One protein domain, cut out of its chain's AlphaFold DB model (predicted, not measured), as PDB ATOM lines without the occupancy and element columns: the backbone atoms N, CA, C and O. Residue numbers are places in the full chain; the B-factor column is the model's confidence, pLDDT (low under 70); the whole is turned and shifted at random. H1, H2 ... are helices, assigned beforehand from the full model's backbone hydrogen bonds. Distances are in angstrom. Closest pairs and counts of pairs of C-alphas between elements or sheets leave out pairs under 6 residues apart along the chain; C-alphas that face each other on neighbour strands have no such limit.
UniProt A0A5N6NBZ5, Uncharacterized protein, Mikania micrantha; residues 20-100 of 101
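AT A GLANCE: This is residues 20 to 100 of the 101 residues of an uncharacterized protein of Mikania micrantha (UniProt A0A5N6NBZ5). One long helix, H4, makes the length of this model, and the shorter helix H2 runs loosely beside it at a slant, the opposite way. Two one-turn helices, H1 and H3, pack on H4, and residues 55 to 66 lead from H3 to where H4 begins. The printed part has 81 residues, with four named helices in the order H1, H2, H3, H4 and no named strand: all helix. It is loose, with a radius of gyration of the C-alphas of 15.6 A, and elongated, spanning 50 by 26 by 19 A.

IN THESE COORDINATES: Find C-alpha 20 at (174.057, 145.684, 177.323), where H1, residues 20 to 23, begins. H2, residues 33 to 46, covers 19.9 A from first to last C-alpha. H3 is residues 51 to 54, 5.2 A long. H4, residues 67 to 98, runs 46.5 A from C-alpha 67 at (175.240, 114.090, 182.086) to C-alpha 98 at (157.491, 154.544, 167.595).

HOW THE PARTS SIT: Look first at Cys 23 and Ile 40, the closest C-alphas of H1 and H2, which touch at 7.0 A, H2 with residues 39 to 43 alone. H1 and H4 only just touch, with 3 pairs of C-alphas within 8 A; the closest are Cys 23 and Ile 86, 7.6 A, and H4 takes part with residues 86 to 90 alone. H2 and H4 are close but not clearly touching, their closest C-alphas, Leu 44 and Val 83, being 7.8 A apart. Their shallow tilt is 34 degrees, only just short of steep, opposite ways. H2 and H3 are near each other, with 6 pairs of C-alphas within 10 A. H3 touches H4 at residues 76 to 83 alone, the C-alphas of Val 52 and Ala 80 closest at 5.7 A. H1 and H3 are apart. In H2 and H4 every O i to N i+4 pair is within hydrogen-bond range; H1 and H3 are too short for such a pair.

THE WHOLE: The C-alphas of Lys 64 and Leu 100 are the two farthest apart, 51.0 A. The printed part has no cut. The link from H3 to H4, 12 residues, is long. Mean pLDDT of the printed part is 77.9; look for values under 70 at residues 20 to 27, residue 30 and residues 89 to 100.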
ATOM      1  N   LEU A  20     175.110 144.687 177.137       62.00
ATOM      2  CA  LEU A  20     174.057 145.684 177.323       62.00
ATOM      3  C   LEU A  20     174.479 147.106 176.929       62.00
ATOM      4  O   LEU A  20     173.659 147.853 176.413       62.00
ATOM      5  N   ASN A  21     175.742 147.481 177.136       64.19
ATOM      6  CA  ASN A  21     176.257 148.827 176.872       64.19
ATOM      7  C   ASN A  21     176.614 149.066 175.391       64.19
ATOM      8  O   ASN A  21     176.688 150.208 174.939       64.19
ATOM      9  N   ILE A  22     176.861 147.998 174.628       62.62
ATOM     10  CA  ILE A  22     177.016 148.066 173.164       62.62
ATOM     11  C   ILE A  22     175.629 148.059 172.524       62.62
ATOM     12  O   ILE A  22     175.326 148.884 171.665       62.62
ATOM     13  N   CYS A  23     174.770 147.154 172.997       61.88
ATOM     14  CA  CYS A  23     173.402 146.998 172.527       61.88
ATOM     15  C   CYS A  23     172.549 148.249 172.817       61.88
ATOM     16  O   CYS A  23     171.740 148.649 171.985       61.88
ATOM     17  N   SER A  24     172.760 148.949 173.934       61.16
ATOM     18  CA  SER A  24     172.037 150.193 174.242       61.16
ATOM     19  C   SER A  24     172.320 151.343 173.268       61.16
ATOM     20  O   SER A  24     171.510 152.261 173.161       61.16
ATOM     21  N   LYS A  25     173.449 151.313 172.546       64.56
ATOM     22  CA  LYS A  25     173.851 152.390 171.625       64.56
ATOM     23  C   LYS A  25     173.274 152.241 170.220       64.56
ATOM     24  O   LYS A  25     173.214 153.230 169.497       64.56
ATOM     25  N   VAL A  26     172.860 151.036 169.833       65.25
ATOM     26  CA  VAL A  26     172.327 150.748 168.496       65.25
ATOM     27  C   VAL A  26     170.921 150.187 168.655       65.25
ATOM     28  O   VAL A  26     170.727 148.987 168.834       65.25
ATOM     29  N   THR A  27     169.941 151.089 168.637       67.81
ATOM     30  CA  THR A  27     168.514 150.738 168.663       67.81
ATOM     31  C   THR A  27     168.036 150.522 167.229       67.81
ATOM     32  O   THR A  27     168.407 151.283 166.334       67.81
ATOM     33  N   LEU A  28     167.232 149.482 167.000       71.62
ATOM     34  CA  LEU A  28     166.632 149.206 165.696       71.62
ATOM     35  C   LEU A  28     165.629 150.321 165.351       71.62
ATOM     36  O   LEU A  28     164.672 150.522 166.088       71.62
ATOM     37  N   ASP A  29     165.830 151.047 164.253       72.00
ATOM     38  CA  ASP A  29     164.922 152.123 163.802       72.00
ATOM     39  C   ASP A  29     164.074 151.723 162.579       72.00
ATOM     40  O   ASP A  29     163.328 152.529 162.029       72.00
ATOM     41  N   GLY A  30     164.193 150.461 162.154       69.31
ATOM     42  CA  GLY A  30     163.530 149.907 160.975       69.31
ATOM     43  C   GLY A  30     164.305 150.103 159.667       69.31
ATOM     44  O   GLY A  30     164.106 149.330 158.735       69.31
ATOM     45  N   THR A  31     165.239 151.056 159.597       78.38
ATOM     46  CA  THR A  31     166.092 151.305 158.416       78.38
ATOM     47  C   THR A  31     167.498 150.718 158.560       78.38
ATOM     48  O   THR A  31     168.166 150.434 157.569       78.38
ATOM     49  N   ASN A  32     167.929 150.474 159.799       79.19
ATOM     50  CA  ASN A  32     169.293 150.094 160.157       79.19
ATOM     51  C   ASN A  32     169.485 148.596 160.485       79.19
ATOM     52  O   ASN A  32     170.442 148.234 161.169       79.19
ATOM     53  N   TYR A  33     168.610 147.706 159.997       80.25
ATOM     54  CA  TYR A  33     168.627 146.275 160.352       80.25
ATOM     55  C   TYR A  33     169.993 145.599 160.147       80.25
ATOM     56  O   TYR A  33     170.446 144.855 161.015       80.25
ATOM     57  N   ASN A  34     170.671 145.867 159.025       82.56
ATOM     58  CA  ASN A  34     171.971 145.258 158.727       82.56
ATOM     59  C   ASN A  34     173.055 145.682 159.729       82.56
ATOM     60  O   ASN A  34     173.825 144.841 160.200       82.56
ATOM     61  N   ASP A  35     173.092 146.965 160.091       81.88
ATOM     62  CA  ASP A  35     174.052 147.497 161.061       81.88
ATOM     63  C   ASP A  35     173.729 147.020 162.475       81.88
ATOM     64  O   ASP A  35     174.623 146.612 163.220       81.88
ATOM     65  N   TRP A  36     172.446 147.000 162.834       82.19
ATOM     66  CA  TRP A  36     171.967 146.439 164.091       82.19
ATOM     67  C   TRP A  36     172.367 144.963 164.228       82.19
ATOM     68  O   TRP A  36     173.048 144.593 165.187       82.19
ATOM     69  N   MET A  37     172.063 144.136 163.224       82.56
ATOM     70  CA  MET A  37     172.413 142.714 163.203       82.56
ATOM     71  C   MET A  37     173.934 142.499 163.255       82.56
ATOM     72  O   MET A  37     174.412 141.618 163.969       82.56
ATOM     73  N   ARG A  38     174.730 143.317 162.552       85.56
ATOM     74  CA  ARG A  38     176.200 143.247 162.613       85.56
ATOM     75  C   ARG A  38     176.731 143.550 164.014       85.56
ATOM     76  O   ARG A  38     177.634 142.853 164.476       85.56
ATOM     77  N   ASN A  39     176.177 144.550 164.697       81.62
ATOM     78  CA  ASN A  39     176.564 144.883 166.069       81.62
ATOM     79  C   ASN A  39     176.186 143.774 167.054       81.62
ATOM     80  O   ASN A  39     177.014 143.405 167.885       81.62
ATOM     81  N   ILE A  40     174.997 143.183 166.905       82.69
ATOM     82  CA  ILE A  40     174.580 142.021 167.700       82.69
ATOM     83  C   ILE A  40     175.535 140.850 167.481       82.69
ATOM     84  O   ILE A  40     176.074 140.323 168.450       82.69
ATOM     85  N   LYS A  41     175.854 140.499 166.230       85.06
ATOM     86  CA  LYS A  41     176.820 139.431 165.926       85.06
ATOM     87  C   LYS A  41     178.200 139.686 166.532       85.06
ATOM     88  O   LYS A  41     178.772 138.781 167.130       85.06
ATOM     89  N   MET A  42     178.733 140.906 166.430       85.06
ATOM     90  CA  MET A  42     180.023 141.245 167.050       85.06
ATOM     91  C   MET A  42     179.987 141.105 168.572       85.06
ATOM     92  O   MET A  42     180.940 140.608 169.168       85.06
ATOM     93  N   ALA A  43     178.890 141.514 169.202       80.81
ATOM     94  CA  ALA A  43     178.759 141.442 170.645       80.81
ATOM     95  C   ALA A  43     178.561 139.993 171.138       80.81
ATOM     96  O   ALA A  43     179.124 139.608 172.158       80.81
ATOM     97  N   LEU A  44     177.855 139.155 170.373       85.75
ATOM     98  CA  LEU A  44     177.759 137.716 170.637       85.75
ATOM     99  C   LEU A  44     179.091 136.990 170.421       85.75
ATOM    100  O   LEU A  44     179.416 136.099 171.203       85.75
ATOM    101  N   ARG A  45     179.875 137.379 169.406       87.56
ATOM    102  CA  ARG A  45     181.248 136.887 169.202       87.56
ATOM    103  C   ARG A  45     182.151 137.207 170.379       87.56
ATOM    104  O   ARG A  45     182.889 136.341 170.819       87.56
ATOM    105  N   PHE A  46     182.080 138.433 170.893       84.19
ATOM    106  CA  PHE A  46     182.869 138.849 172.053       84.19
ATOM    107  C   PHE A  46     182.570 138.008 173.303       84.19
ATOM    108  O   PHE A  46     183.436 137.813 174.147       84.19
ATOM    109  N   GLU A  47     181.345 137.500 173.411       84.56
ATOM    110  CA  GLU A  47     180.882 136.692 174.534       84.56
ATOM    111  C   GLU A  47     180.876 135.175 174.280       84.56
ATOM    112  O   GLU A  47     180.306 134.438 175.093       84.56
ATOM    113  N   ASP A  48     181.477 134.715 173.176       87.56
ATOM    114  CA  ASP A  48     181.510 133.314 172.729       87.56
ATOM    115  C   ASP A  48     180.117 132.662 172.601       87.56
ATOM    116  O   ASP A  48     179.939 131.464 172.821       87.56
ATOM    117  N   LYS A  49     179.104 133.458 172.235       88.19
ATOM    118  CA  LYS A  49     177.692 133.047 172.098       88.19
ATOM    119  C   LYS A  49     177.147 133.166 170.681       88.19
ATOM    120  O   LYS A  49     175.970 132.908 170.468       88.19
ATOM    121  N   GLU A  50     177.975 133.530 169.698       87.75
ATOM    122  CA  GLU A  50     177.534 133.600 168.294       87.75
ATOM    123  C   GLU A  50     176.944 132.268 167.814       87.75
ATOM    124  O   GLU A  50     175.974 132.273 167.065       87.75
ATOM    125  N   TYR A  51     177.459 131.143 168.324       89.50
ATOM    126  CA  TYR A  51     176.993 129.802 167.970       89.50
ATOM    127  C   TYR A  51     175.486 129.595 168.164       89.50
ATOM    128  O   TYR A  51     174.917 128.752 167.485       89.50
ATOM    129  N   VAL A  52     174.848 130.353 169.059       88.19
ATOM    130  CA  VAL A  52     173.398 130.325 169.302       88.19
ATOM    131  C   VAL A  52     172.602 130.752 168.065       88.19
ATOM    132  O   VAL A  52     171.477 130.308 167.877       88.19
ATOM    133  N   LEU A  53     173.158 131.637 167.231       84.94
ATOM    134  CA  LEU A  53     172.487 132.089 166.010       84.94
ATOM    135  C   LEU A  53     172.551 131.049 164.887       84.94
ATOM    136  O   LEU A  53     171.674 131.038 164.029       84.94
ATOM    137  N   ASP A  54     173.592 130.214 164.888       84.19
ATOM    138  CA  ASP A  54     173.854 129.246 163.821       84.19
ATOM    139  C   ASP A  54     173.401 127.825 164.187       84.19
ATOM    140  O   ASP A  54     173.097 127.023 163.305       84.19
ATOM    141  N   LYS A  55     173.389 127.482 165.482       84.69
ATOM    142  CA  LYS A  55     173.009 126.159 165.982       84.69
ATOM    143  C   LYS A  55     171.618 126.202 166.579       84.69
ATOM    144  O   LYS A  55     171.367 126.916 167.544       84.69
ATOM    145  N   GLU A  56     170.750 125.344 166.069       80.44
ATOM    146  CA  GLU A  56     169.452 125.116 166.685       80.44
ATOM    147  C   GLU A  56     169.607 124.429 168.047       80.44
ATOM    148  O   GLU A  56     170.513 123.615 168.277       80.44
ATOM    149  N   LEU A  57     168.714 124.779 168.972       81.44
ATOM    150  CA  LEU A  57     168.611 124.106 170.254       81.44
ATOM    151  C   LEU A  57     167.954 122.740 170.021       81.44
ATOM    152  O   LEU A  57     166.758 122.659 169.762       81.44
ATOM    153  N   ILE A  58     168.744 121.671 170.089       81.00
ATOM    154  CA  ILE A  58     168.237 120.305 169.943       81.00
ATOM    155  C   ILE A  58     167.638 119.877 171.282       81.00
ATOM    156  O   ILE A  58     168.353 119.825 172.284       81.00
ATOM    157  N   GLU A  59     166.341 119.576 171.297       81.00
ATOM    158  CA  GLU A  59     165.685 118.975 172.457       81.00
ATOM    159  C   GLU A  59     166.267 117.583 172.721       81.00
ATOM    160  O   GLU A  59     166.379 116.752 171.817       81.00
ATOM    161  N   ILE A  60     166.657 117.340 173.969       85.25
ATOM    162  CA  ILE A  60     167.205 116.061 174.411       85.25
ATOM    163  C   ILE A  60     166.212 115.347 175.326       85.25
ATOM    164  O   ILE A  60     165.494 115.974 176.102       85.25
ATOM    165  N   ASP A  61     166.206 114.020 175.251       86.12
ATOM    166  CA  ASP A  61     165.484 113.172 176.194       86.12
ATOM    167  C   ASP A  61     166.299 113.069 177.490       86.12
ATOM    168  O   ASP A  61     167.323 112.385 177.529       86.12
ATOM    169  N   GLU A  62     165.864 113.764 178.545       79.25
ATOM    170  CA  GLU A  62     166.572 113.814 179.831       79.25
ATOM    171  C   GLU A  62     166.752 112.431 180.479       79.25
ATOM    172  O   GLU A  62     167.690 112.247 181.254       79.25
ATOM    173  N   GLU A  63     165.905 111.448 180.150       82.56
ATOM    174  CA  GLU A  63     166.000 110.089 180.692       82.56
ATOM    175  C   GLU A  63     167.086 109.251 180.004       82.56
ATOM    176  O   GLU A  63     167.598 108.292 180.585       82.56
ATOM    177  N   LYS A  64     167.438 109.600 178.761       86.44
ATOM    178  CA  LYS A  64     168.430 108.881 177.946       86.44
ATOM    179  C   LYS A  64     169.735 109.645 177.760       86.44
ATOM    180  O   LYS A  64     170.732 109.038 177.372       86.44
ATOM    181  N   ALA A  65     169.727 110.951 178.008       85.25
ATOM    182  CA  ALA A  65     170.879 111.813 177.829       85.25
ATOM    183  C   ALA A  65     171.956 111.537 178.879       85.25
ATOM    184  O   ALA A  65     171.700 111.368 180.074       85.25
ATOM    185  N   THR A  66     173.202 111.555 178.428       91.38
ATOM    186  CA  THR A  66     174.352 111.551 179.323       91.38
ATOM    187  C   THR A  66     174.410 112.859 180.127       91.38
ATOM    188  O   THR A  66     173.919 113.904 179.682       91.38
ATOM    189  N   PRO A  67     175.060 112.865 181.306       90.12
ATOM    190  CA  PRO A  67     175.240 114.090 182.086       90.12
ATOM    191  C   PRO A  67     175.935 115.218 181.306       90.12
ATOM    192  O   PRO A  67     175.662 116.394 181.545       90.12
ATOM    193  N   GLU A  68     176.821 114.866 180.369       89.88
ATOM    194  CA  GLU A  68     177.539 115.817 179.519       89.88
ATOM    195  C   GLU A  68     176.619 116.455 178.469       89.88
ATOM    196  O   GLU A  68     176.619 117.679 178.318       89.88
ATOM    197  N   GLU A  69     175.761 115.663 177.820       87.69
ATOM    198  CA  GLU A  69     174.739 116.163 176.891       87.69
ATOM    199  C   GLU A  69     173.735 117.075 177.603       87.69
ATOM    200  O   GLU A  69     173.420 118.157 177.105       87.69
ATOM    201  N   LEU A  70     173.297 116.700 178.809       89.25
ATOM    202  CA  LEU A  70     172.391 117.522 179.613       89.25
ATOM    203  C   LEU A  70     173.031 118.853 180.030       89.25
ATOM    204  O   LEU A  70     172.375 119.899 180.006       89.25
ATOM    205  N   ALA A  71     174.315 118.843 180.396       89.94
ATOM    206  CA  ALA A  71     175.053 120.058 180.725       89.94
ATOM    207  C   ALA A  71     175.238 120.966 179.496       89.94
ATOM    208  O   ALA A  71     175.041 122.182 179.594       89.94
ATOM    209  N   ALA A  72     175.565 120.388 178.337       88.56
ATOM    210  CA  ALA A  72     175.693 121.115 177.079       88.56
ATOM    211  C   ALA A  72     174.357 121.737 176.643       88.56
ATOM    212  O   ALA A  72     174.323 122.919 176.292       88.56
ATOM    213  N   TYR A  73     173.254 120.990 176.749       88.44
ATOM    214  CA  TYR A  73     171.905 121.482 176.472       88.44
ATOM    215  C   TYR A  73     171.528 122.650 177.385       88.44
ATOM    216  O   TYR A  73     171.153 123.714 176.900       88.44
ATOM    217  N   LYS A  74     171.700 122.504 178.706       89.56
ATOM    218  CA  LYS A  74     171.391 123.576 179.668       89.56
ATOM    219  C   LYS A  74     172.211 124.834 179.404       89.56
ATOM    220  O   LYS A  74     171.666 125.936 179.442       89.56
ATOM    221  N   LYS A  75     173.503 124.684 179.098       91.19
ATOM    222  CA  LYS A  75     174.362 125.813 178.718       91.19
ATOM    223  C   LYS A  75     173.832 126.506 177.461       91.19
ATOM    224  O   LYS A  75     173.660 127.723 177.478       91.19
ATOM    225  N   HIS A  76     173.531 125.739 176.414       90.31
ATOM    226  CA  HIS A  76     173.004 126.279 175.163       90.31
ATOM    227  C   HIS A  76     171.658 126.987 175.386       90.31
ATOM    228  O   HIS A  76     171.476 128.112 174.934       90.31
ATOM    229  N   TYR A  77     170.759 126.400 176.174       88.88
ATOM    230  CA  TYR A  77     169.470 126.994 176.527       88.88
ATOM    231  C   TYR A  77     169.624 128.335 177.260       88.88
ATOM    232  O   TYR A  77     168.955 129.321 176.937       88.88
ATOM    233  N   MET A  78     170.536 128.406 178.234       90.06
ATOM    234  CA  MET A  78     170.811 129.641 178.971       90.06
ATOM    235  C   MET A  78     171.398 130.734 178.076       90.06
ATOM    236  O   MET A  78     170.999 131.894 178.185       90.06
ATOM    237  N   ASP A  79     172.340 130.382 177.203       89.00
ATOM    238  CA  ASP A  79     172.930 131.329 176.261       89.00
ATOM    239  C   ASP A  79     171.882 131.803 175.242       89.00
ATOM    240  O   ASP A  79     171.737 133.011 175.053       89.00
ATOM    241  N   ALA A  80     171.065 130.896 174.697       87.69
ATOM    242  CA  ALA A  80     169.945 131.215 173.809       87.69
ATOM    243  C   ALA A  80     168.940 132.177 174.447       87.69
ATOM    244  O   ALA A  80     168.550 133.171 173.834       87.69
ATOM    245  N   THR A  81     168.594 131.950 175.714       87.88
ATOM    246  CA  THR A  81     167.701 132.835 176.472       87.88
ATOM    247  C   THR A  81     168.282 134.245 176.607       87.88
ATOM    248  O   THR A  81     167.565 135.233 176.438       87.88
ATOM    249  N   LYS A  82     169.589 134.375 176.877       85.69
ATOM    250  CA  LYS A  82     170.252 135.686 176.962       85.69
ATOM    251  C   LYS A  82     170.226 136.414 175.622       85.69
ATOM    252  O   LYS A  82     169.885 137.595 175.593       85.69
ATOM    253  N   VAL A  83     170.546 135.719 174.528       84.75
ATOM    254  CA  VAL A  83     170.507 136.298 173.176       84.75
ATOM    255  C   VAL A  83     169.091 136.752 172.824       84.75
ATOM    256  O   VAL A  83     168.903 137.898 172.415       84.75
ATOM    257  N   ALA A  84     168.084 135.909 173.066       83.50
ATOM    258  CA  ALA A  84     166.684 136.243 172.830       83.50
ATOM    259  C   ALA A  84     166.238 137.465 173.647       83.50
ATOM    260  O   ALA A  84     165.566 138.346 173.114       83.50
ATOM    261  N   CYS A  85     166.649 137.569 174.914       83.44
ATOM    262  CA  CYS A  85     166.361 138.729 175.758       83.44
ATOM    263  C   CYS A  85     166.975 140.017 175.188       83.44
ATOM    264  O   CYS A  85     166.297 141.036 175.100       83.44
ATOM    265  N   ILE A  86     168.227 139.973 174.724       78.44
ATOM    266  CA  ILE A  86     168.895 141.133 174.113       78.44
ATOM    267  C   ILE A  86     168.163 141.578 172.841       78.44
ATOM    268  O   ILE A  86     167.871 142.763 172.678       78.44
ATOM    269  N   MET A  87     167.820 140.627 171.968       77.56
ATOM    270  CA  MET A  87     167.105 140.913 170.724       77.56
ATOM    271  C   MET A  87     165.698 141.466 170.995       77.56
ATOM    272  O   MET A  87     165.303 142.475 170.415       77.56
ATOM    273  N   THR A  88     164.944 140.843 171.905       73.00
ATOM    274  CA  THR A  88     163.574 141.267 172.238       73.00
ATOM    275  C   THR A  88     163.538 142.603 172.971       73.00
ATOM    276  O   THR A  88     162.733 143.457 172.606       73.00
ATOM    277  N   TRP A  89     164.430 142.844 173.938       69.81
ATOM    278  CA  TRP A  89     164.522 144.123 174.649       69.81
ATOM    279  C   TRP A  89     164.726 145.288 173.675       69.81
ATOM    280  O   TRP A  89     164.073 146.326 173.793       69.81
ATOM    281  N   GLN A  90     165.590 145.116 172.674       66.75
ATOM    282  CA  GLN A  90     165.834 146.145 171.665       66.75
ATOM    283  C   GLN A  90     164.663 146.320 170.688       66.75
ATOM    284  O   GLN A  90     164.311 147.456 170.370       66.75
ATOM    285  N   CYS A  91     164.027 145.232 170.247       59.72
ATOM    286  CA  CYS A  91     162.868 145.305 169.351       59.72
ATOM    287  C   CYS A  91     161.643 145.951 170.022       59.72
ATOM    288  O   CYS A  91     160.943 146.749 169.399       59.72
ATOM    289  N   VAL A  92     161.377 145.645 171.297       56.00
ATOM    290  CA  VAL A  92     160.228 146.202 172.032       56.00
ATOM    291  C   VAL A  92     160.452 147.677 172.379       56.00
ATOM    292  O   VAL A  92     159.519 148.471 172.259       56.00
ATOM    293  N   ALA A  93     161.683 148.084 172.718       55.38
ATOM    294  CA  ALA A  93     162.023 149.495 172.929       55.38
ATOM    295  C   ALA A  93     161.813 150.341 171.658       55.38
ATOM    296  O   ALA A  93     161.268 151.444 171.731       55.38
ATOM    297  N   ALA A  94     162.180 149.804 170.491       52.91
ATOM    298  CA  ALA A  94     161.959 150.449 169.199       52.91
ATOM    299  C   ALA A  94     160.467 150.619 168.864       52.91
ATOM    300  O   ALA A  94     160.040 151.697 168.440       52.91
ATOM    301  N   MET A  95     159.653 149.581 169.101       52.03
ATOM    302  CA  MET A  95     158.206 149.645 168.870       52.03
ATOM    303  C   MET A  95     157.516 150.615 169.836       52.03
ATOM    304  O   MET A  95     156.717 151.434 169.397       52.03
ATOM    305  N   PHE A  96     157.861 150.606 171.128       48.03
ATOM    306  CA  PHE A  96     157.231 151.487 172.120       48.03
ATOM    307  C   PHE A  96     157.558 152.974 171.893       48.03
ATOM    308  O   PHE A  96     156.689 153.827 172.056       48.03
ATOM    309  N   MET A  97     158.779 153.299 171.447       50.44
ATOM    310  CA  MET A  97     159.143 154.678 171.080       50.44
ATOM    311  C   MET A  97     158.528 155.143 169.753       50.44
ATOM    312  O   MET A  97     158.362 156.345 169.553       50.44
ATOM    313  N   SER A  98     158.163 154.219 168.861       50.47
ATOM    314  CA  SER A  98     157.491 154.544 167.595       50.47
ATOM    315  C   SER A  98     155.991 154.805 167.777       50.47
ATOM    316  O   SER A  98     155.422 155.596 167.035       50.47
ATOM    317  N   THR A  99     155.361 154.199 168.789       45.97
ATOM    318  CA  THR A  99     153.941 154.417 169.132       45.97
ATOM    319  C   THR A  99     153.705 155.695 169.954       45.97
ATOM    320  O   THR A  99     152.566 156.119 170.119       45.97
ATOM    321  N   LEU A 100     154.766 156.318 170.482       50.03
ATOM    322  CA  LEU A 100     154.712 157.571 171.255       50.03
ATOM    323  C   LEU A 100     155.007 158.831 170.415       50.03
ATOM    324  O   LEU A 100     155.211 159.904 170.986       50.03
TER     325      LEU A 100